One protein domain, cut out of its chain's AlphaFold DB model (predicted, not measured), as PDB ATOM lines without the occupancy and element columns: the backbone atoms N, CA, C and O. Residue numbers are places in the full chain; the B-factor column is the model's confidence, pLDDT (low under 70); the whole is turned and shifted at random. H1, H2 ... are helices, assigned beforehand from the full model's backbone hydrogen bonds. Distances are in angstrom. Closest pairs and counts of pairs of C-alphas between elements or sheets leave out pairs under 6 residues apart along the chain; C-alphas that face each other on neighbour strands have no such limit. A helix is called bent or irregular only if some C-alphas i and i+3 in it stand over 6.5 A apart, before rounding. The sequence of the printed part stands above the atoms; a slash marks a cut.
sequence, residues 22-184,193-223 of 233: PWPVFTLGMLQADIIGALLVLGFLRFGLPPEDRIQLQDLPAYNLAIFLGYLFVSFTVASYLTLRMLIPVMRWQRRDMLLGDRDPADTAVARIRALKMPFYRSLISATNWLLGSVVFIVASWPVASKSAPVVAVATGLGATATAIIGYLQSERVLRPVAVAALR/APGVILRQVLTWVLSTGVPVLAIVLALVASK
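AT A GLANCE: This is residues 22 to 184 and 193 to 223 of the 233 residues of an uncharacterized protein of Mycolicibacterium hippocampi (UniProt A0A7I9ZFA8). Long helices run side by side along one axis as an up-and-down bundle, in which each runs against the one before it. H4 is in the middle, with H3 and H1 packed on it, H2a on H3 near H1, and the two arms of H5 on H4 away from H2a; at one end, H2b and the neighbouring part of H3 form a hairpin. The bundle consists of H1, H2a, H3, H4 and H5b. The printed part has 194 residues with five named helices, H1 to H5 in chain order, and no named strand; its class is all helix. It is only just compact, close to loose, with a radius of gyration of the C-alphas of 19.6 A, and only just elongated, spanning 65 by 37 by 21 A.

IN THESE COORDINATES: The longest helix, H3, covers residues 105 to 145 over 56.5 A, from C-alpha 105 at (142.355, 100.808, 103.779); it is irregular, with C-alphas 140 and 143 7.6 A apart, and has a kink of 48 degrees near residue 118. H4, residues 149 to 183, is 46.9 A long and irregular, with C-alphas 174 and 177 7.2 A apart, and has a kink of 53 degrees near residue 177. H1, residues 23 to 48, begins at (158.483, 85.836, 93.771) and is 35.7 A long. By their hydrogen bonds H2, residues 62 to 100, and H5, residues 196 to 223, were each assigned as one helix, but both are bent: C-alphas 86 and 89 are 6.9 A apart, and C-alphas 207 and 210 are 6.8 A apart. Their arms are H2a, residues 62 to 86, 35.8 A long, H2b, residues 89 to 100, H5a, residues 196 to 207, and H5b, residues 210 to 223, which ends at (201.266, 102.108, 84.691).

HOW THE PARTS SIT: H4 is the hub. H3 and H4, a helical hairpin, touch at a shallow tilt of 14 degrees, opposite ways; their closest C-alphas, Ser 123 and Ala 164, are 4.8 A apart. H1 touches H4, with C-alphas 37 and 159 closest at 4.6 A. H5a touches H4 at Leu 206 and Ala 162, closest C-alphas 5.9 A apart, and H5b touches it at Val 210 and Leu 158, 6.1 A. H1 and H5b only just touch, with 3 pairs of C-alphas within 8 A, the closest Gly 48 and Ala 218 at 5.9 A. H2a touches H3 at a shallow tilt of 6 degrees, with C-alphas 64 and 140 closest at 5.0 A. H2b and H3 form a helical hairpin, touching through residues 89 to 93 and 107 to 115, with C-alphas 90 and 111 closest at 5.2 A. H1 and H2a are near each other, with 10 pairs of C-alphas within 10 A; H2a and H4 are apart. Every O i to N i+4 pair is within hydrogen-bond range in H1, H2a, H2b, H5a and H5b; in H3 33 of 37 are, in H4 29 of 31.

THE WHOLE: The two C-alphas farthest apart, those of Asp 102 and Lys 223, are 65.8 A apart. Residues 185 to 192 are not printed, and C-alphas 184 and 193 are 14.1 A apart across this cut. The link from H1 to H2 is long, with 13 residues. The mean pLDDT of the printed part is 83.3; residues 94 to 116, 181 to 184 and 193 to 194 are under 70.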
ATOM      1  N   PRO A  22     155.338  86.100  90.759       73.56
ATOM      2  CA  PRO A  22     156.669  86.651  90.443       73.56
ATOM      3  C   PRO A  22     157.815  86.396  91.450       73.56
ATOM      4  O   PRO A  22     158.973  86.673  91.142       73.56
ATOM      5  N   TRP A  23     157.528  85.903  92.657       77.44
ATOM      6  CA  TRP A  23     158.483  85.836  93.771       77.44
ATOM      7  C   TRP A  23     159.684  84.896  93.563       77.44
ATOM      8  O   TRP A  23     160.794  85.319  93.878       77.44
ATOM      9  N   PRO A  24     159.550  83.683  92.991       81.38
ATOM     10  CA  PRO A  24     160.704  82.840  92.690       81.38
ATOM     11  C   PRO A  24     161.634  83.492  91.664       81.38
ATOM     12  O   PRO A  24     162.848  83.462  91.830       81.38
ATOM     13  N   VAL A  25     161.070  84.149  90.642       83.19
ATOM     14  CA  VAL A  25     161.849  84.899  89.643       83.19
ATOM     15  C   VAL A  25     162.577  86.071  90.300       83.19
ATOM     16  O   VAL A  25     163.733  86.327  89.976       83.19
ATOM     17  N   PHE A  26     161.946  86.751  91.264       82.06
ATOM     18  CA  PHE A  26     162.600  87.801  92.046       82.06
ATOM     19  C   PHE A  26     163.828  87.271  92.797       82.06
ATOM     20  O   PHE A  26     164.906  87.855  92.698       82.06
ATOM     21  N   THR A  27     163.685  86.158  93.522       83.25
ATOM     22  CA  THR A  27     164.777  85.554  94.304       83.25
ATOM     23  C   THR A  27     165.883  84.988  93.416       83.25
ATOM     24  O   THR A  27     167.059  85.202  93.693       83.25
ATOM     25  N   LEU A  28     165.532  84.320  92.315       86.62
ATOM     26  CA  LEU A  28     166.513  83.848  91.333       86.62
ATOM     27  C   LEU A  28     167.247  85.018  90.671       86.62
ATOM     28  O   LEU A  28     168.455  84.951  90.477       86.62
ATOM     29  N   GLY A  29     166.543  86.117  90.397       86.56
ATOM     30  CA  GLY A  29     167.149  87.348  89.902       86.56
ATOM     31  C   GLY A  29     168.160  87.947  90.884       86.56
ATOM     32  O   GLY A  29     169.198  88.449  90.460       86.56
ATOM     33  N   MET A  30     167.906  87.853  92.197       84.50
ATOM     34  CA  MET A  30     168.888  88.228  93.228       84.50
ATOM     35  C   MET A  30     170.176  87.436  93.093       84.50
ATOM     36  O   MET A  30     171.221  88.036  92.858       84.50
ATOM     37  N   LEU A  31     170.070  86.109  93.133       89.12
ATOM     38  CA  LEU A  31     171.212  85.216  92.947       89.12
ATOM     39  C   LEU A  31     171.959  85.515  91.644       89.12
ATOM     40  O   LEU A  31     173.180  85.631  91.641       89.12
ATOM     41  N   GLN A  32     171.228  85.690  90.543       93.12
ATOM     42  CA  GLN A  32     171.812  85.999  89.243       93.12
ATOM     43  C   GLN A  32     172.602  87.315  89.262       93.12
ATOM     44  O   GLN A  32     173.693  87.372  88.700       93.12
ATOM     45  N   ALA A  33     172.066  88.371  89.882       92.56
ATOM     46  CA  ALA A  33     172.741  89.662  89.961       92.56
ATOM     47  C   ALA A  33     174.057  89.556  90.745       92.56
ATOM     48  O   ALA A  33     175.081  90.043  90.266       92.56
ATOM     49  N   ASP A  34     174.040  88.878  91.896       92.44
ATOM     50  CA  ASP A  34     175.236  88.662  92.716       92.44
ATOM     51  C   ASP A  34     176.287  87.812  91.988       92.44
ATOM     52  O   ASP A  34     177.472  88.142  92.020       92.44
ATOM     53  N   ILE A  35     175.868  86.772  91.256       93.50
ATOM     54  CA  ILE A  35     176.771  85.961  90.427       93.50
ATOM     55  C   ILE A  35     177.420  86.816  89.333       93.50
ATOM     56  O   ILE A  35     178.633  86.746  89.150       93.50
ATOM     57  N   ILE A  36     176.647  87.643  88.620       94.44
ATOM     58  CA  ILE A  36     177.186  88.525  87.571       94.44
ATOM     59  C   ILE A  36     178.213  89.497  88.162       94.44
ATOM     60  O   ILE A  36     179.297  89.650  87.599       94.44
ATOM     61  N   GLY A  37     177.905  90.118  89.302       93.56
ATOM     62  CA  GLY A  37     178.847  90.991  89.996       93.56
ATOM     63  C   GLY A  37     180.118  90.262  90.413       93.56
ATOM     64  O   GLY A  37     181.217  90.759  90.177       93.56
ATOM     65  N   ALA A  38     179.991  89.069  90.998       93.62
ATOM     66  CA  ALA A  38     181.135  88.274  91.438       93.62
ATOM     67  C   ALA A  38     182.026  87.873  90.256       93.62
ATOM     68  O   ALA A  38     183.247  87.995  90.341       93.62
ATOM     69  N   LEU A  39     181.428  87.459  89.136       94.88
ATOM     70  CA  LEU A  39     182.153  87.151  87.904       94.88
ATOM     71  C   LEU A  39     182.850  88.384  87.327       94.88
ATOM     72  O   LEU A  39     183.982  88.267  86.867       94.88
ATOM     73  N   LEU A  40     182.214  89.557  87.383       94.25
ATOM     74  CA  LEU A  40     182.834  90.812  86.958       94.25
ATOM     75  C   LEU A  40     184.077  91.110  87.800       94.25
ATOM     76  O   LEU A  40     185.140  91.361  87.239       94.25
ATOM     77  N   VAL A  41     183.971  91.041  89.129       94.00
ATOM     78  CA  VAL A  41     185.090  91.347  90.032       94.00
ATOM     79  C   VAL A  41     186.197  90.312  89.914       94.00
ATOM     80  O   VAL A  41     187.337  90.671  89.645       94.00
ATOM     81  N   LEU A  42     185.882  89.027  90.076       92.38
ATOM     82  CA  LEU A  42     186.884  87.962  90.022       92.38
ATOM     83  C   LEU A  42     187.497  87.842  88.624       92.38
ATOM     84  O   LEU A  42     188.697  87.617  88.500       92.38
ATOM     85  N   GLY A  43     186.698  88.036  87.573       92.44
ATOM     86  CA  GLY A  43     187.180  88.087  86.197       92.44
ATOM     87  C   GLY A  43     188.124  89.265  85.974       92.44
ATOM     88  O   GLY A  43     189.205  89.079  85.419       92.44
ATOM     89  N   PHE A  44     187.775  90.456  86.461       91.69
ATOM     90  CA  PHE A  44     188.645  91.627  86.373       91.69
ATOM     91  C   PHE A  44     189.952  91.438  87.155       91.69
ATOM     92  O   PHE A  44     191.026  91.666  86.609       91.69
ATOM     93  N   LEU A  45     189.887  90.954  88.396       90.44
ATOM     94  CA  LEU A  45     191.076  90.722  89.223       90.44
ATOM     95  C   LEU A  45     191.991  89.628  88.658       90.44
ATOM     96  O   LEU A  45     193.206  89.689  88.836       90.44
ATOM     97  N   ARG A  46     191.420  88.638  87.964       89.56
ATOM     98  CA  ARG A  46     192.175  87.535  87.360       89.56
ATOM     99  C   ARG A  46     192.740  87.869  85.980       89.56
ATOM    100  O   ARG A  46     193.842  87.432  85.666       89.56
ATOM    101  N   PHE A  47     191.983  88.575  85.143       88.75
ATOM    102  CA  PHE A  47     192.308  88.762  83.722       88.75
ATOM    103  C   PHE A  47     192.540  90.220  83.325       88.75
ATOM    104  O   PHE A  47     193.260  90.473  82.365       88.75
ATOM    105  N   GLY A  48     191.933  91.171  84.036       84.19
ATOM    106  CA  GLY A  48     192.047  92.604  83.752       84.19
ATOM    107  C   GLY A  48     193.304  93.253  84.330       84.19
ATOM    108  O   GLY A  48     193.719  94.297  83.836       84.19
ATOM    109  N   LEU A  49     193.919  92.645  85.350       85.06
ATOM    110  CA  LEU A  49     195.132  93.167  85.976       85.06
ATOM    111  C   LEU A  49     196.423  92.703  85.274       85.06
ATOM    112  O   LEU A  49     196.458  91.603  84.693       85.06
ATOM    113  N   PRO A  50     197.494  93.519  85.350       80.50
ATOM    114  CA  PRO A  50     198.842  93.108  84.959       80.50
ATOM    115  C   PRO A  50     199.257  91.811  85.670       80.50
ATOM    116  O   PRO A  50     198.814  91.596  86.799       80.50
ATOM    117  N   PRO A  51     200.073  90.937  85.048       78.00
ATOM    118  CA  PRO A  51     200.424  89.620  85.591       78.00
ATOM    119  C   PRO A  51     200.852  89.612  87.064       78.00
ATOM    120  O   PRO A  51     200.424  88.738  87.812       78.00
ATOM    121  N   GLU A  52     201.641  90.601  87.464       75.44
ATOM    122  CA  GLU A  52     202.183  90.823  88.805       75.44
ATOM    123  C   GLU A  52     201.142  91.207  89.871       75.44
ATOM    124  O   GLU A  52     201.370  90.955  91.052       75.44
ATOM    125  N   ASP A  53     200.000  91.772  89.468       78.06
ATOM    126  CA  ASP A  53     198.921  92.236  90.356       78.06
ATOM    127  C   ASP A  53     197.684  91.321  90.325       78.06
ATOM    128  O   ASP A  53     196.675  91.593  90.986       78.06
ATOM    129  N   ARG A  54     197.714  90.241  89.533       83.12
ATOM    130  CA  ARG A  54     196.580  89.316  89.421       83.12
ATOM    131  C   ARG A  54     196.342  88.600  90.737       83.12
ATOM    132  O   ARG A  54     197.247  88.014  91.322       83.12
ATOM    133  N   ILE A  55     195.079  88.553  91.144       81.44
ATOM    134  CA  ILE A  55     194.665  87.825  92.342       81.44
ATOM    135  C   ILE A  55     193.970  86.541  91.914       81.44
ATOM    136  O   ILE A  55     192.895  86.571  91.309       81.44
ATOM    137  N   GLN A  56     194.563  85.401  92.262       82.56
ATOM    138  CA  GLN A  56     193.920  84.101  92.107       82.56
ATOM    139  C   GLN A  56     193.467  83.600  93.472       82.56
ATOM    140  O   GLN A  56     194.230  83.595  94.433       82.56
ATOM    141  N   LEU A  57     192.229  83.114  93.552       76.62
ATOM    142  CA  LEU A  57     191.682  82.559  94.795       76.62
ATOM    143  C   LEU A  57     192.508  81.379  95.337       76.62
ATOM    144  O   LEU A  57     192.503  81.145  96.537       76.62
ATOM    145  N   GLN A  58     193.219  80.663  94.464       82.06
ATOM    146  CA  GLN A  58     194.082  79.535  94.823       82.06
ATOM    147  C   GLN A  58     195.397  79.952  95.504       82.06
ATOM    148  O   GLN A  58     196.001  79.131  96.186       82.06
ATOM    149  N   ASP A  59     195.817  81.210  95.338       82.69
ATOM    150  CA  ASP A  59     197.055  81.738  95.926       82.69
ATOM    151  C   ASP A  59     196.807  82.272  97.350       82.69
ATOM    152  O   ASP A  59     197.744  82.533  98.106       82.69
ATOM    153  N   LEU A  60     195.536  82.438  97.743       83.38
ATOM    154  CA  LEU A  60     195.173  82.874  99.087       83.38
ATOM    155  C   LEU A  60     195.437  81.751 100.105       83.38
ATOM    156  O   LEU A  60     195.126  80.587  99.837       83.38
ATOM    157  N   PRO A  61     195.901  82.086 101.323       88.50
ATOM    158  CA  PRO A  61     195.981  81.119 102.409       88.50
ATOM    159  C   PRO A  61     194.632  80.421 102.615       88.50
ATOM    160  O   PRO A  61     193.606  81.091 102.756       88.50
ATOM    161  N   ALA A  62     194.627  79.086 102.679       90.19
ATOM    162  CA  ALA A  62     193.395  78.294 102.763       90.19
ATOM    163  C   ALA A  62     192.482  78.729 103.925       90.19
ATOM    164  O   ALA A  62     191.262  78.756 103.783       90.19
ATOM    165  N   TYR A  63     193.074  79.137 105.050       90.19
ATOM    166  CA  TYR A  63     192.351  79.688 106.195       90.19
ATOM    167  C   TYR A  63     191.623  81.003 105.866       90.19
ATOM    168  O   TYR A  63     190.436  81.141 106.157       90.19
ATOM    169  N   ASN A  64     192.293  81.945 105.197       91.12
ATOM    170  CA  ASN A  64     191.693  83.217 104.784       91.12
ATOM    171  C   ASN A  64     190.587  82.995 103.752       91.12
ATOM    172  O   ASN A  64     189.528  83.618 103.837       91.12
ATOM    173  N   LEU A  65     190.814  82.080 102.804       90.06
ATOM    174  CA  LEU A  65     189.809  81.696 101.821       90.06
ATOM    175  C   LEU A  65     188.583  81.066 102.499       90.06
ATOM    176  O   LEU A  65     187.458  81.435 102.176       90.06
ATOM    177  N   ALA A  66     188.783  80.170 103.470       92.81
ATOM    178  CA  ALA A  66     187.693  79.557 104.226       92.81
ATOM    179  C   ALA A  66     186.883  80.599 105.015       92.81
ATOM    180  O   ALA A  66     185.652  80.566 104.973       92.81
ATOM    181  N   ILE A  67     187.548  81.558 105.671       92.31
ATOM    182  CA  ILE A  67     186.875  82.681 106.345       92.31
ATOM    183  C   ILE A  67     186.074  83.507 105.342       92.31
ATOM    184  O   ILE A  67     184.911  83.815 105.598       92.31
ATOM    185  N   PHE A  68     186.669  83.854 104.200       91.25
ATOM    186  CA  PHE A  68     186.002  84.648 103.174       91.25
ATOM    187  C   PHE A  68     184.757  83.940 102.624       91.25
ATOM    188  O   PHE A  68     183.686  84.543 102.562       91.25
ATOM    189  N   LEU A  69     184.864  82.652 102.288       93.00
ATOM    190  CA  LEU A  69     183.737  81.856 101.794       93.00
ATOM    191  C   LEU A  69     182.657  81.658 102.863       93.00
ATOM    192  O   LEU A  69     181.469  81.784 102.563       93.00
ATOM    193  N   GLY A  70     183.053  81.403 104.114       95.50
ATOM    194  CA  GLY A  70     182.128  81.300 105.240       95.50
ATOM    195  C   GLY A  70     181.374  82.609 105.477       95.50
ATOM    196  O   GLY A  70     180.149  82.609 105.599       95.50
ATOM    197  N   TYR A  71     182.086  83.737 105.451       93.75
ATOM    198  CA  TYR A  71     181.486  85.063 105.534       93.75
ATOM    199  C   TYR A  71     180.509  85.312 104.384       93.75
ATOM    200  O   TYR A  71     179.389  85.753 104.629       93.75
ATOM    201  N   LEU A  72     180.905  85.012 103.143       91.25
ATOM    202  CA  LEU A  72     180.074  85.207 101.954       91.25
ATOM    203  C   LEU A  72     178.786  84.385 102.042       91.25
ATOM    204  O   LEU A  72     177.706  84.904 101.772       91.25
ATOM    205  N   PHE A  73     178.877  83.131 102.486       93.88
ATOM    206  CA  PHE A  73     177.711  82.273 102.681       93.88
ATOM    207  C   PHE A  73     176.749  82.835 103.739       93.88
ATOM    208  O   PHE A  73     175.541  82.940 103.495       93.88
ATOM    209  N   VAL A  74     177.270  83.234 104.903       95.19
ATOM    210  CA  VAL A  74     176.456  83.790 105.995       95.19
ATOM    211  C   VAL A  74     175.838  85.128 105.590       95.19
ATOM    212  O   VAL A  74     174.632  85.317 105.753       95.19
ATOM    213  N   SER A  75     176.628  86.043 105.030       92.00
ATOM    214  CA  SER A  75     176.176  87.385 104.648       92.00
ATOM    215  C   SER A  75     175.121  87.326 103.545       92.00
ATOM    216  O   SER A  75     174.056  87.932 103.683       92.00
ATOM    217  N   PHE A  76     175.332  86.492 102.521       89.25
ATOM    218  CA  PHE A  76     174.355  86.247 101.464       89.25
ATOM    219  C   PHE A  76     173.046  85.665 102.015       89.25
ATOM    220  O   PHE A  76     171.955  86.112 101.644       89.25
ATOM    221  N   THR A  77     173.138  84.701 102.937       89.88
ATOM    222  CA  THR A  77     171.965  84.094 103.582       89.88
ATOM    223  C   THR A  77     171.181  85.129 104.385       89.88
ATOM    224  O   THR A  77     169.958  85.218 104.251       89.88
ATOM    225  N   VAL A  78     171.867  85.960 105.174       92.00
ATOM    226  CA  VAL A  78     171.243  87.027 105.970       92.00
ATOM    227  C   VAL A  78     170.609  88.086 105.068       92.00
ATOM    228  O   VAL A  78     169.445  88.433 105.270       92.00
ATOM    229  N   ALA A  79     171.312  88.569 104.043       88.25
ATOM    230  CA  ALA A  79     170.794  89.565 103.103       88.25
ATOM    231  C   ALA A  79     169.561  89.050 102.339       88.25
ATOM    232  O   ALA A  79     168.553  89.759 102.214       88.25
ATOM    233  N   SER A  80     169.606  87.793 101.891       86.00
ATOM    234  CA  SER A  80     168.475  87.113 101.254       86.00
ATOM    235  C   SER A  80     167.297  86.976 102.215       86.00
ATOM    236  O   SER A  80     166.173  87.339 101.865       86.00
ATOM    237  N   TYR A  81     167.545  86.533 103.449       87.88
ATOM    238  CA  TYR A  81     166.520  86.417 104.485       87.88
ATOM    239  C   TYR A  81     165.861  87.767 104.799       87.88
ATOM    240  O   TYR A  81     164.633  87.854 104.819       87.88
ATOM    241  N   LEU A  82     166.647  88.830 104.995       87.88
ATOM    242  CA  LEU A  82     166.133  90.178 105.258       87.88
ATOM    243  C   LEU A  82     165.271  90.681 104.096       87.88
ATOM    244  O   LEU A  82     164.162  91.169 104.324       87.88
ATOM    245  N   THR A  83     165.737  90.496 102.860       84.25
ATOM    246  CA  THR A  83     164.992  90.899 101.660       84.25
ATOM    247  C   THR A  83     163.671  90.137 101.549       84.25
ATOM    248  O   THR A  83     162.614  90.749 101.380       84.25
ATOM    249  N   LEU A  84     163.688  88.813 101.714       83.31
ATOM    250  CA  LEU A  84     162.479  87.986 101.686       83.31
ATOM    251  C   LEU A  84     161.511  88.357 102.813       83.31
ATOM    252  O   LEU A  84     160.306  88.468 102.584       83.31
ATOM    253  N   ARG A  85     162.022  88.618 104.021       82.69
ATOM    254  CA  ARG A  85     161.209  89.036 105.169       82.69
ATOM    255  C   ARG A  85     160.514  90.374 104.919       82.69
ATOM    256  O   ARG A  85     159.353  90.530 105.299       82.69
ATOM    257  N   MET A  86     161.178  91.315 104.246       79.31
ATOM    258  CA  MET A  86     160.571  92.589 103.837       79.31
ATOM    259  C   MET A  86     159.456  92.415 102.795       79.31
ATOM    260  O   MET A  86     158.538  93.236 102.759       79.31
ATOM    261  N   LEU A  87     159.484  91.335 102.008       76.12
ATOM    262  CA  LEU A  87     158.452  91.008 101.017       76.12
ATOM    263  C   LEU A  87     157.221  90.318 101.606       76.12
ATOM    264  O   LEU A  87     156.154  90.386 101.001       76.12
ATOM    265  N   ILE A  88     157.320  89.694 102.786       77.31
ATOM    266  CA  ILE A  88     156.197  88.972 103.413       77.31
ATOM    267  C   ILE A  88     154.914  89.820 103.502       77.31
ATOM    268  O   ILE A  88     153.862  89.318 103.102       77.31
ATOM    269  N   PRO A  89     154.938  91.085 103.964       71.94
ATOM    270  CA  PRO A  89     153.734  91.916 104.012       71.94
ATOM    271  C   PRO A  89     153.127  92.173 102.626       71.94
ATOM    272  O   PRO A  89     151.911  92.120 102.475       71.94
ATOM    273  N   VAL A  90     153.970  92.380 101.607       72.31
ATOM    274  CA  VAL A  90     153.535  92.609 100.219       72.31
ATOM    275  C   VAL A  90     152.887  91.346  99.646       72.31
ATOM    276  O   VAL A  90     151.815  91.419  99.050       72.31
ATOM    277  N   MET A  91     153.481  90.175  99.900       72.25
ATOM    278  CA  MET A  91     152.924  88.875  99.507       72.25
ATOM    279  C   MET A  91     151.571  88.601 100.171       72.25
ATOM    280  O   MET A  91     150.643  88.124  99.519       72.25
ATOM    281  N   ARG A  92     151.449  88.901 101.472       74.19
ATOM    282  CA  ARG A  92     150.202  88.707 102.230       74.19
ATOM    283  C   ARG A  92     149.092  89.626 101.724       74.19
ATOM    284  O   ARG A  92     147.968  89.154 101.572       74.19
ATOM    285  N   TRP A  93     149.418  90.880 101.414       70.62
ATOM    286  CA  TRP A  93     148.482  91.821 100.802       70.62
ATOM    287  C   TRP A  93     148.033  91.356  99.413       70.62
ATOM    288  O   TRP A  93     146.835  91.208  99.193       70.62
ATOM    289  N   GLN A  94     148.968  91.009  98.520       69.06
ATOM    290  CA  GLN A  94     148.645  90.533  97.167       69.06
ATOM    291  C   GLN A  94     147.741  89.293  97.200       69.06
ATOM    292  O   GLN A  94     146.830  89.155  96.389       69.06
ATOM    293  N   ARG A  95     147.973  88.385  98.155       69.25
ATOM    294  CA  ARG A  95     147.134  87.199  98.343       69.25
ATOM    295  C   ARG A  95     145.733  87.546  98.859       69.25
ATOM    296  O   ARG A  95     144.783  86.923  98.401       69.25
ATOM    297  N   ARG A  96     145.590  88.496  99.793       66.69
ATOM    298  CA  ARG A  96     144.275  88.958 100.288       66.69
ATOM    299  C   ARG A  96     143.477  89.666  99.195       66.69
ATOM    300  O   ARG A  96     142.324  89.306  98.990       66.69
ATOM    301  N   ASP A  97     144.108  90.583  98.463       61.25
ATOM    302  CA  ASP A  97     143.476  91.327  97.364       61.25
ATOM    303  C   ASP A  97     142.985  90.375  96.259       61.25
ATOM    304  O   ASP A  97     141.850  90.469  95.803       61.25
ATOM    305  N   MET A  98     143.797  89.372  95.898       58.53
ATOM    306  CA  MET A  98     143.450  88.391  94.862       58.53
ATOM    307  C   MET A  98     142.394  87.358  95.301       58.53
ATOM    308  O   MET A  98     141.703  86.817  94.441       58.53
ATOM    309  N   LEU A  99     142.289  87.037  96.599       56.41
ATOM    310  CA  LEU A  99     141.394  85.977  97.096       56.41
ATOM    311  C   LEU A  99     140.071  86.479  97.677       56.41
ATOM    312  O   LEU A  99     139.096  85.738  97.622       56.41
ATOM    313  N   LEU A 100     140.037  87.669  98.283       56.84
ATOM    314  CA  LEU A 100     138.897  88.098  99.100       56.84
ATOM    315  C   LEU A 100     138.208  89.360  98.576       56.84
ATOM    316  O   LEU A 100     137.085  89.623  98.985       56.84
ATOM    317  N   GLY A 101     138.853  90.150  97.704       57.97
ATOM    318  CA  GLY A 101     138.309  91.427  97.211       57.97
ATOM    319  C   GLY A 101     138.062  92.487  98.298       57.97
ATOM    320  O   GLY A 101     137.653  93.602  97.980       57.97
ATOM    321  N   ASP A 102     138.323  92.149  99.560       55.56
ATOM    322  CA  ASP A 102     138.058  92.971 100.726       55.56
ATOM    323  C   ASP A 102     139.277  93.844 101.032       55.56
ATOM    324  O   ASP A 102     140.400  93.358 101.226       55.56
ATOM    325  N   ARG A 103     139.061  95.158 100.993       57.50
ATOM    326  CA  ARG A 103     140.111  96.172 101.098       57.50
ATOM    327  C   ARG A 103     140.032  96.821 102.465       57.50
ATOM    328  O   ARG A 103     139.301  97.790 102.633       57.50
ATOM    329  N   ASP A 104     140.857  96.365 103.402       60.75
ATOM    330  CA  ASP A 104     141.174  97.194 104.563       60.75
ATOM    331  C   ASP A 104     142.063  98.373 104.092       60.75
ATOM    332  O   ASP A 104     143.165  98.147 103.560       60.75
ATOM    333  N   PRO A 105     141.606  99.636 104.226       58.06
ATOM    334  CA  PRO A 105     142.355 100.808 103.779       58.06
ATOM    335  C   PRO A 105     143.722 100.952 104.464       58.06
ATOM    336  O   PRO A 105     144.679 101.413 103.830       58.06
ATOM    337  N   ALA A 106     143.845 100.526 105.727       59.16
ATOM    338  CA  ALA A 106     145.069 100.674 106.515       59.16
ATOM    339  C   ALA A 106     146.158  99.672 106.086       59.16
ATOM    340  O   ALA A 106     147.307 100.061 105.842       59.16
ATOM    341  N   ASP A 107     145.790  98.399 105.896       57.31
ATOM    342  CA  ASP A 107     146.699  97.353 105.398       57.31
ATOM    343  C   ASP A 107     147.169  97.651 103.963       57.31
ATOM    344  O   ASP A 107     148.330  97.413 103.600       57.31
ATOM    345  N   THR A 108     146.284  98.234 103.150       60.75
ATOM    346  CA  THR A 108     146.572  98.606 101.759       60.75
ATOM    347  C   THR A 108     147.617  99.717 101.675       60.75
ATOM    348  O   THR A 108     148.532  99.632 100.855       60.75
ATOM    349  N   ALA A 109     147.548 100.731 102.543       59.22
ATOM    350  CA  ALA A 109     148.502 101.842 102.543       59.22
ATOM    351  C   ALA A 109     149.932 101.395 102.911       59.22
ATOM    352  O   ALA A 109     150.896 101.756 102.224       59.22
ATOM    353  N   VAL A 110     150.087 100.558 103.944       58.97
ATOM    354  CA  VAL A 110     151.402 100.061 104.395       58.97
ATOM    355  C   VAL A 110     152.030  99.119 103.365       58.97
ATOM    356  O   VAL A 110     153.220  99.249 103.050       58.97
ATOM    357  N   ALA A 111     151.246  98.187 102.812       60.00
ATOM    358  CA  ALA A 111     151.720  97.265 101.781       60.00
ATOM    359  C   ALA A 111     152.119  98.006 100.499       60.00
ATOM    360  O   ALA A 111     153.159  97.708  99.907       60.00
ATOM    361  N   ARG A 112     151.352  99.032 100.126       64.62
ATOM    362  CA  ARG A 112     151.623  99.898  98.981       64.62
ATOM    363  C   ARG A 112     152.919 100.683  99.134       64.62
ATOM    364  O   ARG A 112     153.765 100.610  98.248       64.62
ATOM    365  N   ILE A 113     153.129 101.380 100.252       63.22
ATOM    366  CA  ILE A 113     154.370 102.147 100.475       63.22
ATOM    367  C   ILE A 113     155.591 101.216 100.475       63.22
ATOM    368  O   ILE A 113     156.616 101.545  99.874       63.22
ATOM    369  N   ARG A 114     155.489 100.034 101.100       64.31
ATOM    370  CA  ARG A 114     156.583  99.049 101.100       64.31
ATOM    371  C   ARG A 114     156.857  98.484  99.712       64.31
ATOM    372  O   ARG A 114     158.019  98.444  99.325       64.31
ATOM    373  N   ALA A 115     155.830  98.106  98.952       64.56
ATOM    374  CA  ALA A 115     155.993  97.594  97.590       64.56
ATOM    375  C   ALA A 115     156.695  98.612  96.678       64.56
ATOM    376  O   ALA A 115     157.565  98.245  95.892       64.56
ATOM    377  N   LEU A 116     156.365  99.896  96.835       65.88
ATOM    378  CA  LEU A 116     156.931 100.987  96.041       65.88
ATOM    379  C   LEU A 116     158.382 101.320  96.425       65.88
ATOM    380  O   LEU A 116     159.176 101.671  95.555       65.88
ATOM    381  N   LYS A 117     158.757 101.176  97.703       74.44
ATOM    382  CA  LYS A 117     160.135 101.406  98.182       74.44
ATOM    383  C   LYS A 117     161.030 100.162  98.122       74.44
ATOM    384  O   LYS A 117     162.246 100.276  98.268       74.44
ATOM    385  N   MET A 118     160.463  98.980  97.894       73.19
ATOM    386  CA  MET A 118     161.193  97.711  97.909       73.19
ATOM    387  C   MET A 118     162.383  97.646  96.934       73.19
ATOM    388  O   MET A 118     163.440  97.175  97.362       73.19
ATOM    389  N   PRO A 119     162.288  98.128  95.671       77.00
ATOM    390  CA  PRO A 119     163.441  98.147  94.769       77.00
ATOM    391  C   PRO A 119     164.634  98.902  95.362       77.00
ATOM    392  O   PRO A 119     165.764  98.438  95.270       77.00
ATOM    393  N   PHE A 120     164.371 100.023  96.039       77.56
ATOM    394  CA  PHE A 120     165.399 100.829  96.687       77.56
ATOM    395  C   PHE A 120     165.997 100.125  97.911       77.56
ATOM    396  O   PHE A 120     167.217 100.023  98.022       77.56
ATOM    397  N   TYR A 121     165.159  99.585  98.805       81.06
ATOM    398  CA  TYR A 121     165.648  98.862  99.986       81.06
ATOM    399  C   TYR A 121     166.494  97.645  99.613       81.06
ATOM    400  O   TYR A 121     167.533  97.419 100.227       81.06
ATOM    401  N   ARG A 122     166.100  96.890  98.579       82.56
ATOM    402  CA  ARG A 122     166.903  95.772  98.073       82.56
ATOM    403  C   ARG A 122     168.265  96.250  97.574       82.56
ATOM    404  O   ARG A 122     169.271  95.642  97.926       82.56
ATOM    405  N   SER A 123     168.307  97.308  96.764       83.56
ATOM    406  CA  SER A 123     169.577  97.854  96.271       83.56
ATOM    407  C   SER A 123     170.475  98.322  97.409       83.56
ATOM    408  O   SER A 123     171.675  98.084  97.352       83.56
ATOM    409  N   LEU A 124     169.905  98.904  98.470       86.31
ATOM    410  CA  LEU A 124     170.662  99.294  99.656       86.31
ATOM    411  C   LEU A 124     171.218  98.076 100.410       86.31
ATOM    412  O   LEU A 124     172.407  98.048 100.701       86.31
ATOM    413  N   ILE A 125     170.395  97.050 100.663       87.94
ATOM    414  CA  ILE A 125     170.840  95.793 101.297       87.94
ATOM    415  C   ILE A 125     171.965  95.151 100.478       87.94
ATOM    416  O   ILE A 125     172.975  94.739 101.042       87.94
ATOM    417  N   SER A 126     171.806  95.096  99.153       89.31
ATOM    418  CA  SER A 126     172.819  94.561  98.241       89.31
ATOM    419  C   SER A 126     174.114  95.370  98.314       89.31
ATOM    420  O   SER A 126     175.168  94.788  98.548       89.31
ATOM    421  N   ALA A 127     174.040  96.698  98.206       88.38
ATOM    422  CA  ALA A 127     175.211  97.567  98.276       88.38
ATOM    423  C   ALA A 127     175.948  97.418  99.615       88.38
ATOM    424  O   ALA A 127     177.165  97.258  99.628       88.38
ATOM    425  N   THR A 128     175.228  97.395 100.741       90.06
ATOM    426  CA  THR A 128     175.829  97.171 102.062       90.06
ATOM    427  C   THR A 128     176.491  95.798 102.154       90.06
ATOM    428  O   THR A 128     177.624  95.708 102.621       90.06
ATOM    429  N   ASN A 129     175.830  94.738 101.680       92.38
ATOM    430  CA  ASN A 129     176.399  93.390 101.687       92.38
ATOM    431  C   ASN A 129     177.691  93.316 100.861       92.38
ATOM    432  O   ASN A 129     178.680  92.730 101.295       92.38
ATOM    433  N   TRP A 130     177.701  93.970  99.702       93.50
ATOM    434  CA  TRP A 130     178.867  94.067  98.832       93.50
ATOM    435  C   TRP A 130     180.016  94.864  99.451       93.50
ATOM    436  O   TRP A 130     181.164  94.436  99.362       93.50
ATOM    437  N   LEU A 131     179.729  95.990 100.107       92.00
ATOM    438  CA  LEU A 131     180.749  96.780 100.802       92.00
ATOM    439  C   LEU A 131     181.397  95.978 101.932       92.00
ATOM    440  O   LEU A 131     182.621  95.943 102.035       92.00
ATOM    441  N   LEU A 132     180.595  95.285 102.742       93.69
ATOM    442  CA  LEU A 132     181.128  94.444 103.811       93.69
ATOM    443  C   LEU A 132     181.925  93.255 103.249       93.69
ATOM    444  O   LEU A 132     183.033  92.989 103.709       93.69
ATOM    445  N   GLY A 133     181.414  92.595 102.205       92.25
ATOM    446  CA  GLY A 133     182.133  91.536 101.494       92.25
ATOM    447  C   GLY A 133     183.458  92.009 100.899       92.25
ATOM    448  O   GLY A 133     184.452  91.294 100.998       92.25
ATOM    449  N   SER A 134     183.507  93.232 100.368       92.19
ATOM    450  CA  SER A 134     184.741  93.854  99.884       92.19
ATOM    451  C   SER A 134     185.760  94.046 101.002       92.19
ATOM    452  O   SER A 134     186.936  93.767 100.793       92.19
ATOM    453  N   VAL A 135     185.337  94.520 102.178       92.81
ATOM    454  CA  VAL A 135     186.240  94.693 103.327       92.81
ATOM    455  C   VAL A 135     186.832  93.346 103.737       92.81
ATOM    456  O   VAL A 135     188.048  93.227 103.869       92.81
ATOM    457  N   VAL A 136     185.994  92.314 103.868       92.62
ATOM    458  CA  VAL A 136     186.456  90.965 104.227       92.62
ATOM    459  C   VAL A 136     187.385  90.397 103.155       92.62
ATOM    460  O   VAL A 136     188.410  89.816 103.499       92.62
ATOM    461  N   PHE A 137     187.073  90.594 101.872       90.94
ATOM    462  CA  PHE A 137     187.920  90.139 100.772       90.94
ATOM    463  C   PHE A 137     189.298  90.808 100.794       90.94
ATOM    464  O   PHE A 137     190.299  90.102 100.752       90.94
ATOM    465  N   ILE A 138     189.358  92.138 100.945       89.81
ATOM    466  CA  ILE A 138     190.619  92.897 101.023       89.81
ATOM    467  C   ILE A 138     191.475  92.412 102.196       89.81
ATOM    468  O   ILE A 138     192.676  92.201 102.032       89.81
ATOM    469  N   VAL A 139     190.865  92.205 103.367       90.50
ATOM    470  CA  VAL A 139     191.563  91.684 104.552       90.50
ATOM    471  C   VAL A 139     192.061  90.256 104.309       90.50
ATOM    472  O   VAL A 139     193.212  89.948 104.610       90.50
ATOM    473  N   ALA A 140     191.235  89.391 103.718       88.44
ATOM    474  CA  ALA A 140     191.601  88.010 103.409       88.44
ATOM    475  C   ALA A 140     192.732  87.919 102.368       88.44
ATOM    476  O   ALA A 140     193.601  87.049 102.484       88.44
ATOM    477  N   SER A 141     192.753  88.823 101.384       86.25
ATOM    478  CA  SER A 141     193.787  88.892 100.346       86.25
ATOM    479  C   SER A 141     195.027  89.688 100.760       86.25
ATOM    480  O   SER A 141     196.017  89.675 100.032       86.25
ATOM    481  N   TRP A 142     195.007  90.376 101.907       86.19
ATOM    482  CA  TRP A 142     196.074  91.285 102.339       86.19
ATOM    483  C   TRP A 142     197.494  90.692 102.286       86.19
ATOM    484  O   TRP A 142     198.386  91.380 101.786       86.19
ATOM    485  N   PRO A 143     197.741  89.436 102.719       81.81
ATOM    486  CA  PRO A 143     199.091  88.864 102.698       81.81
ATOM    487  C   PRO A 143     199.682  88.704 101.292       81.81
ATOM    488  O   PRO A 143     200.898  88.651 101.151       81.81
ATOM    489  N   VAL A 144     198.828  88.612 100.269       78.94
ATOM    490  CA  VAL A 144     199.215  88.293  98.886       78.94
ATOM    491  C   VAL A 144     199.076  89.514  97.969       78.94
ATOM    492  O   VAL A 144     199.819  89.643  97.005       78.94
ATOM    493  N   ALA A 145     198.162  90.436  98.282       74.44
ATOM    494  CA  ALA A 145     197.738  91.512  97.384       74.44
ATOM    495  C   ALA A 145     197.713  92.903  98.048       74.44
ATOM    496  O   ALA A 145     196.901  93.756  97.687       74.44
ATOM    497  N   SER A 146     198.581  93.159  99.034       76.12
ATOM    498  CA  SER A 146     198.615  94.440  99.768       76.12
ATOM    499  C   SER A 146     198.813  95.658  98.855       76.12
ATOM    500  O   SER A 146     198.159  96.683  99.046       76.12
ATOM    501  N   LYS A 147     199.653  95.538  97.817       77.00
ATOM    502  CA  LYS A 147     199.879  96.594  96.812       77.00
ATOM    503  C   LYS A 147     198.652  96.848  95.933       77.00
ATOM    504  O   LYS A 147     198.397  97.984  95.544       77.00
ATOM    505  N   SER A 148     197.858  95.812  95.682       80.31
ATOM    506  CA  SER A 148     196.676  95.861  94.821       80.31
ATOM    507  C   SER A 148     195.397  96.211  95.601       80.31
ATOM    508  O   SER A 148     194.330  96.323  95.001       80.31
ATOM    509  N   ALA A 149     195.464  96.440  96.921       83.44
ATOM    510  CA  ALA A 149     194.294  96.719  97.760       83.44
ATOM    511  C   ALA A 149     193.412  97.893  97.268       83.44
ATOM    512  O   ALA A 149     192.188  97.730  97.246       83.44
ATOM    513  N   PRO A 150     193.958  99.040  96.802       85.56
ATOM    514  CA  PRO A 150     193.138 100.106  96.220       85.56
ATOM    515  C   PRO A 150     192.423  99.662  94.939       85.56
ATOM    516  O   PRO A 150     191.256  99.984  94.729       85.56
ATOM    517  N   VAL A 151     193.103  98.879  94.099       87.38
ATOM    518  CA  VAL A 151     192.549  98.339  92.852       87.38
ATOM    519  C   VAL A 151     191.420  97.357  93.151       87.38
ATOM    520  O   VAL A 151     190.356  97.440  92.537       87.38
ATOM    521  N   VAL A 152     191.610  96.487  94.145       88.50
ATOM    522  CA  VAL A 152     190.573  95.575  94.639       88.50
ATOM    523  C   VAL A 152     189.363  96.352  95.137       88.50
ATOM    524  O   VAL A 152     188.254  96.020  94.737       88.50
ATOM    525  N   ALA A 153     189.559  97.402  95.939       89.88
ATOM    526  CA  ALA A 153     188.468  98.220  96.471       89.88
ATOM    527  C   ALA A 153     187.644  98.913  95.371       89.88
ATOM    528  O   ALA A 153     186.416  98.981  95.456       89.88
ATOM    529  N   VAL A 154     188.295  99.413  94.316       91.00
ATOM    530  CA  VAL A 154     187.579 100.009  93.178       91.00
ATOM    531  C   VAL A 154     186.877  98.924  92.361       91.00
ATOM    532  O   VAL A 154     185.705  99.088  92.023       91.00
ATOM    533  N   ALA A 155     187.540  97.799  92.081       92.06
ATOM    534  CA  ALA A 155     186.954  96.691  91.328       92.06
ATOM    535  C   ALA A 155     185.707  96.122  92.024       92.06
ATOM    536  O   ALA A 155     184.662  95.960  91.390       92.06
ATOM    537  N   THR A 156     185.776  95.882  93.335       92.56
ATOM    538  CA  THR A 156     184.627  95.446  94.138       92.56
ATOM    539  C   THR A 156     183.538  96.511  94.193       92.56
ATOM    540  O   THR A 156     182.364  96.158  94.107       92.56
ATOM    541  N   GLY A 157     183.885  97.802  94.255       93.00
ATOM    542  CA  GLY A 157     182.929  98.909  94.162       93.00
ATOM    543  C   GLY A 157     182.179  98.951  92.823       93.00
ATOM    544  O   GLY A 157     180.962  99.166  92.793       93.00
ATOM    545  N   LEU A 158     182.867  98.675  91.712       93.38
ATOM    546  CA  LEU A 158     182.248  98.533  90.390       93.38
ATOM    547  C   LEU A 158     181.323  97.308  90.330       93.38
ATOM    548  O   LEU A 158     180.196  97.421  89.844       93.38
ATOM    549  N   GLY A 159     181.749  96.169  90.886       93.88
ATOM    550  CA  GLY A 159     180.914  94.970  91.019       93.88
ATOM    551  C   GLY A 159     179.671  95.187  91.885       93.88
ATOM    552  O   GLY A 159     178.569  94.784  91.503       93.88
ATOM    553  N   ALA A 160     179.821  95.901  93.002       94.06
ATOM    554  CA  ALA A 160     178.734  96.298  93.891       94.06
ATOM    555  C   ALA A 160     177.724  97.187  93.162       94.06
ATOM    556  O   ALA A 160     176.517  96.951  93.223       94.06
ATOM    557  N   THR A 161     178.224  98.175  92.418       92.69
ATOM    558  CA  THR A 161     177.403  99.088  91.616       92.69
ATOM    559  C   THR A 161     176.634  98.321  90.542       92.69
ATOM    560  O   THR A 161     175.414  98.455  90.451       92.69
ATOM    561  N   ALA A 162     177.311  97.464  89.772       94.25
ATOM    562  CA  ALA A 162     176.675  96.645  88.744       94.25
ATOM    563  C   ALA A 162     175.580  95.742  89.335       94.25
ATOM    564  O   ALA A 162     174.451  95.728  88.839       94.25
ATOM    565  N   THR A 163     175.878  95.056  90.441       94.31
ATOM    566  CA  THR A 163     174.925  94.174  91.131       94.31
ATOM    567  C   THR A 163     173.711  94.940  91.646       94.31
ATOM    568  O   THR A 163     172.571  94.528  91.408       94.31
ATOM    569  N   ALA A 164     173.929  96.088  92.294       91.69
ATOM    570  CA  ALA A 164     172.859  96.922  92.826       91.69
ATOM    571  C   ALA A 164     171.950  97.472  91.712       91.69
ATOM    572  O   ALA A 164     170.729  97.511  91.896       91.69
ATOM    573  N   ILE A 165     172.518  97.840  90.557       91.69
ATOM    574  CA  ILE A 165     171.773  98.305  89.377       91.69
ATOM    575  C   ILE A 165     170.945  97.176  88.763       91.69
ATOM    576  O   ILE A 165     169.745  97.347  88.533       91.69
ATOM    577  N   ILE A 166     171.556  96.013  88.520       92.00
ATOM    578  CA  ILE A 166     170.855  94.846  87.970       92.00
ATOM    579  C   ILE A 166     169.713  94.455  88.910       92.00
ATOM    580  O   ILE A 166     168.573  94.279  88.470       92.00
ATOM    581  N   GLY A 167     169.990  94.393  90.214       89.69
ATOM    582  CA  GLY A 167     168.984  94.093  91.221       89.69
ATOM    583  C   GLY A 167     167.867  95.135  91.285       89.69
ATOM    584  O   GLY A 167     166.695  94.764  91.398       89.69
ATOM    585  N   TYR A 168     168.188  96.422  91.146       89.12
ATOM    586  CA  TYR A 168     167.192  97.491  91.081       89.12
ATOM    587  C   TYR A 168     166.242  97.290  89.895       89.12
ATOM    588  O   TYR A 168     165.029  97.169  90.079       89.12
ATOM    589  N   LEU A 169     166.798  97.182  88.682       89.69
ATOM    590  CA  LEU A 169     166.029  97.087  87.439       89.69
ATOM    591  C   LEU A 169     165.181  95.813  87.388       89.69
ATOM    592  O   LEU A 169     164.029  95.847  86.947       89.69
ATOM    593  N   GLN A 170     165.713  94.686  87.866       88.06
ATOM    594  CA  GLN A 170     164.937  93.454  87.999       88.06
ATOM    595  C   GLN A 170     163.789  93.614  88.998       88.06
ATOM    596  O   GLN A 170     162.669  93.203  88.705       88.06
ATOM    597  N   SER A 171     164.041  94.239  90.153       84.88
ATOM    598  CA  SER A 171     162.997  94.469  91.158       84.88
ATOM    599  C   SER A 171     161.886  95.349  90.615       84.88
ATOM    600  O   SER A 171     160.718  95.024  90.791       84.88
ATOM    601  N   GLU A 172     162.237  96.429  89.917       86.38
ATOM    602  CA  GLU A 172     161.267  97.323  89.286       86.38
ATOM    603  C   GLU A 172     160.414  96.574  88.251       86.38
ATOM    604  O   GLU A 172     159.188  96.682  88.267       86.38
ATOM    605  N   ARG A 173     161.035  95.756  87.386       85.81
ATOM    606  CA  ARG A 173     160.316  94.957  86.376       85.81
ATOM    607  C   ARG A 173     159.359  93.949  87.006       85.81
ATOM    608  O   ARG A 173     158.210  93.861  86.580       85.81
ATOM    609  N   VAL A 174     159.819  93.215  88.015       82.31
ATOM    610  CA  VAL A 174     159.035  92.161  88.672       82.31
ATOM    611  C   VAL A 174     157.905  92.748  89.526       82.31
ATOM    612  O   VAL A 174     156.808  92.195  89.559       82.31
ATOM    613  N   LEU A 175     158.142  93.888  90.181       78.00
ATOM    614  CA  LEU A 175     157.155  94.549  91.039       78.00
ATOM    615  C   LEU A 175     156.220  95.499  90.280       78.00
ATOM    616  O   LEU A 175     155.217  95.922  90.850       78.00
ATOM    617  N   ARG A 176     156.476  95.812  89.003       78.94
ATOM    618  CA  ARG A 176     155.624  96.704  88.195       78.94
ATOM    619  C   ARG A 176     154.136  96.309  88.210       78.94
ATOM    620  O   ARG A 176     153.327  97.199  88.464       78.94
ATOM    621  N   PRO A 177     153.727  95.044  87.980       72.44
ATOM    622  CA  PRO A 177     152.309  94.669  88.023       72.44
ATOM    623  C   PRO A 177     151.679  94.911  89.401       72.44
ATOM    624  O   PRO A 177     150.548  95.383  89.495       72.44
ATOM    625  N   VAL A 178     152.442  94.653  90.468       70.25
ATOM    626  CA  VAL A 178     152.029  94.885  91.860       70.25
ATOM    627  C   VAL A 178     151.877  96.382  92.131       70.25
ATOM    628  O   VAL A 178     150.881  96.807  92.714       70.25
ATOM    629  N   ALA A 179     152.815  97.200  91.649       71.50
ATOM    630  CA  ALA A 179     152.740  98.653  91.744       71.50
ATOM    631  C   ALA A 179     151.516  99.202  90.995       71.50
ATOM    632  O   ALA A 179     150.804 100.039  91.541       71.50
ATOM    633  N   VAL A 180     151.214  98.696  89.793       72.19
ATOM    634  CA  VAL A 180     150.009  99.083  89.035       72.19
ATOM    635  C   VAL A 180     148.738  98.734  89.807       72.19
ATOM    636  O   VAL A 180     147.865  99.589  89.930       72.19
ATOM    637  N   ALA A 181     148.637  97.521  90.361       68.94
ATOM    638  CA  ALA A 181     147.491  97.120  91.178       68.94
ATOM    639  C   ALA A 181     147.317  98.044  92.392       68.94
ATOM    640  O   ALA A 181     146.221  98.545  92.636       68.94
ATOM    641  N   ALA A 182     148.414  98.363  93.082       67.50
ATOM    642  CA  ALA A 182     148.396  99.281  94.211       67.50
ATOM    643  C   ALA A 182     148.028 100.719  93.798       67.50
ATOM    644  O   ALA A 182     147.396 101.438  94.568       67.50
ATOM    645  N   LEU A 183     148.390 101.155  92.585       69.69
ATOM    646  CA  LEU A 183     148.078 102.488  92.061       69.69
ATOM    647  C   LEU A 183     146.614 102.686  91.647       69.69
ATOM    648  O   LEU A 183     146.169 103.831  91.582       69.69
ATOM    649  N   ARG A 184     145.838 101.609  91.466       69.38
ATOM    650  CA  ARG A 184     144.395 101.690  91.161       69.38
ATOM    651  C   ARG A 184     143.577 102.386  92.253       69.38
ATOM    652  O   ARG A 184     142.498 102.881  91.961       69.38
ATOM    653  N   ALA A 193     157.095 108.336  91.157       63.06
ATOM    654  CA  ALA A 193     157.347 107.201  90.279       63.06
ATOM    655  C   ALA A 193     158.811 107.206  89.795       63.06
ATOM    656  O   ALA A 193     159.316 108.268  89.424       63.06
ATOM    657  N   PRO A 194     159.491 106.042  89.746       67.06
ATOM    658  CA  PRO A 194     160.818 105.941  89.152       67.06
ATOM    659  C   PRO A 194     160.816 106.486  87.717       67.06
ATOM    660  O   PRO A 194     160.156 105.949  86.816       67.06
ATOM    661  N   GLY A 195     161.538 107.588  87.513       77.31
ATOM    662  CA  GLY A 195     161.583 108.290  86.235       77.31
ATOM    663  C   GLY A 195     162.245 107.461  85.133       77.31
ATOM    664  O   GLY A 195     163.127 106.638  85.385       77.31
ATOM    665  N   VAL A 196     161.857 107.719  83.879       85.25
ATOM    666  CA  VAL A 196     162.524 107.156  82.685       85.25
ATOM    667  C   VAL A 196     164.019 107.480  82.696       85.25
ATOM    668  O   VAL A 196     164.832 106.612  82.390       85.25
ATOM    669  N   ILE A 197     164.366 108.693  83.133       86.50
ATOM    670  CA  ILE A 197     165.744 109.176  83.242       86.50
ATOM    671  C   ILE A 197     166.571 108.273  84.157       86.50
ATOM    672  O   ILE A 197     167.647 107.848  83.755       86.50
ATOM    673  N   LEU A 198     166.062 107.912  85.343       86.62
ATOM    674  CA  LEU A 198     166.792 107.043  86.270       86.62
ATOM    675  C   LEU A 198     167.127 105.707  85.605       86.62
ATOM    676  O   LEU A 198     168.286 105.312  85.581       86.62
ATOM    677  N   ARG A 199     166.143 105.039  84.992       89.88
ATOM    678  CA  ARG A 199     166.381 103.764  84.294       89.88
ATOM    679  C   ARG A 199     167.412 103.897  83.178       89.88
ATOM    680  O   ARG A 199     168.258 103.015  83.027       89.88
ATOM    681  N   GLN A 200     167.341 104.982  82.409       93.19
ATOM    682  CA  GLN A 200     168.267 105.234  81.311       93.19
ATOM    683  C   GLN A 200     169.694 105.459  81.822       93.19
ATOM    684  O   GLN A 200     170.624 104.856  81.293       93.19
ATOM    685  N   VAL A 201     169.855 106.254  82.884       93.88
ATOM    686  CA  VAL A 201     171.150 106.506  83.532       93.88
ATOM    687  C   VAL A 201     171.711 105.221  84.132       93.88
ATOM    688  O   VAL A 201     172.858 104.892  83.863       93.88
ATOM    689  N   LEU A 202     170.916 104.450  84.880       92.81
ATOM    690  CA  LEU A 202     171.369 103.180  85.461       92.81
ATOM    691  C   LEU A 202     171.813 102.185  84.379       92.81
ATOM    692  O   LEU A 202     172.848 101.536  84.519       92.81
ATOM    693  N   THR A 203     171.058 102.092  83.282       93.75
ATOM    694  CA  THR A 203     171.414 101.227  82.149       93.75
ATOM    695  C   THR A 203     172.707 101.698  81.486       93.75
ATOM    696  O   THR A 203     173.575 100.873  81.222       93.75
ATOM    697  N   TRP A 204     172.869 103.008  81.280       95.81
ATOM    698  CA  TRP A 204     174.091 103.599  80.728       95.81
ATOM    699  C   TRP A 204     175.311 103.393  81.640       95.81
ATOM    700  O   TRP A 204     176.391 103.041  81.166       95.81
ATOM    701  N   VAL A 205     175.145 103.545  82.959       96.06
ATOM    702  CA  VAL A 205     176.206 103.250  83.935       96.06
ATOM    703  C   VAL A 205     176.611 101.783  83.829       96.06
ATOM    704  O   VAL A 205     177.801 101.493  83.793       96.06
ATOM    705  N   LEU A 206     175.652 100.862  83.724       94.06
ATOM    706  CA  LEU A 206     175.939  99.433  83.616       94.06
ATOM    707  C   LEU A 206     176.622  99.060  82.289       94.06
ATOM    708  O   LEU A 206     177.550  98.257  82.295       94.06
ATOM    709  N   SER A 207     176.173  99.623  81.163       93.50
ATOM    710  CA  SER A 207     176.687  99.275  79.831       93.50
ATOM    711  C   SER A 207     177.994  99.975  79.472       93.50
ATOM    712  O   SER A 207     178.766  99.446  78.677       93.50
ATOM    713  N   THR A 208     178.225 101.172  80.013       94.50
ATOM    714  CA  THR A 208     179.310 102.062  79.579       94.50
ATOM    715  C   THR A 208     180.157 102.520  80.754       94.50
ATOM    716  O   THR A 208     181.370 102.335  80.729       94.50
ATOM    717  N   GLY A 209     179.542 103.075  81.803       93.50
ATOM    718  CA  GLY A 209     180.277 103.623  82.949       93.50
ATOM    719  C   GLY A 209     181.161 102.584  83.641       93.50
ATOM    720  O   GLY A 209     182.364 102.788  83.780       93.50
ATOM    721  N   VAL A 210     180.582 101.443  84.020       94.56
ATOM    722  CA  VAL A 210     181.292 100.352  84.698       94.56
ATOM    723  C   VAL A 210     182.406  99.766  83.815       94.56
ATOM    724  O   VAL A 210     183.542  99.723  84.292       94.56
ATOM    725  N   PRO A 211     182.166  99.383  82.542       93.56
ATOM    726  CA  PRO A 211     183.238  98.905  81.667       93.56
ATOM    727  C   PRO A 211     184.360  99.921  81.434       93.56
ATOM    728  O   PRO A 211     185.531  99.558  81.515       93.56
ATOM    729  N   VAL A 212     184.035 101.197  81.191       95.38
ATOM    730  CA  VAL A 212     185.050 102.245  80.982       95.38
ATOM    731  C   VAL A 212     185.896 102.438  82.237       95.38
ATOM    732  O   VAL A 212     187.121 102.482  82.139       95.38
ATOM    733  N   LEU A 213     185.277 102.499  83.419       94.25
ATOM    734  CA  LEU A 213     186.010 102.620  84.681       94.25
ATOM    735  C   LEU A 213     186.895 101.398  84.952       94.25
ATOM    736  O   LEU A 213     188.014 101.567  85.428       94.25
ATOM    737  N   ALA A 214     186.445 100.190  84.601       90.62
ATOM    738  CA  ALA A 214     187.268  98.987  84.694       90.62
ATOM    739  C   ALA A 214     188.489  99.054  83.756       90.62
ATOM    740  O   ALA A 214     189.603  98.752  84.179       90.62
ATOM    741  N   ILE A 215     188.316  99.514  82.511       91.88
ATOM    742  CA  ILE A 215     189.427  99.707  81.563       91.88
ATOM    743  C   ILE A 215     190.420 100.745  82.095       91.88
ATOM    744  O   ILE A 215     191.623 100.493  82.110       91.88
ATOM    745  N   VAL A 216     189.933 101.897  82.565       92.69
ATOM    746  CA  VAL A 216     190.785 102.940  83.160       92.69
ATOM    747  C   VAL A 216     191.558 102.381  84.353       92.69
ATOM    748  O   VAL A 216     192.761 102.608  84.456       92.69
ATOM    749  N   LEU A 217     190.901 101.605  85.216       89.81
ATOM    750  CA  LEU A 217     191.540 100.970  86.361       89.81
ATOM    751  C   LEU A 217     192.648  99.994  85.939       89.81
ATOM    752  O   LEU A 217     193.730 100.035  86.519       89.81
ATOM    753  N   ALA A 218     192.419  99.171  84.911       88.06
ATOM    754  CA  ALA A 218     193.436  98.268  84.365       88.06
ATOM    755  C   ALA A 218     194.648  99.028  83.799       88.06
ATOM    756  O   ALA A 218     195.794  98.665  84.068       88.06
ATOM    757  N   LEU A 219     194.411 100.120  83.063       88.56
ATOM    758  CA  LEU A 219     195.477 100.965  82.514       88.56
ATOM    759  C   LEU A 219     196.294 101.646  83.616       88.56
ATOM    760  O   LEU A 219     197.520 101.713  83.533       88.56
ATOM    761  N   VAL A 220     195.619 102.150  84.648       87.25
ATOM    762  CA  VAL A 220     196.268 102.777  85.802       87.25
ATOM    763  C   VAL A 220     197.101 101.748  86.567       87.25
ATOM    764  O   VAL A 220     198.271 102.016  86.829       87.25
ATOM    765  N   ALA A 221     196.549 100.563  86.848       83.06
ATOM    766  CA  ALA A 221     197.280  99.466  87.485       83.06
ATOM    767  C   ALA A 221     198.532  99.080  86.678       83.06
ATOM    768  O   ALA A 221     199.625  99.018  87.232       83.06
ATOM    769  N   SER A 222     198.406  98.952  85.353       80.38
ATOM    770  CA  SER A 222     199.543  98.675  84.465       80.38
ATOM    771  C   SER A 222     200.629  99.748  84.524       80.38
ATOM    772  O   SER A 222     201.811  99.416  84.600       80.38
ATOM    773  N   LYS A 223     200.267 101.036  84.550       80.69
ATOM    774  CA  LYS A 223     201.266 102.108  84.691       80.69
ATOM    775  C   LYS A 223     201.968 102.079  86.046       80.69
ATOM    776  O   LYS A 223     203.179 102.276  86.090       80.69
TER     777      LYS A 223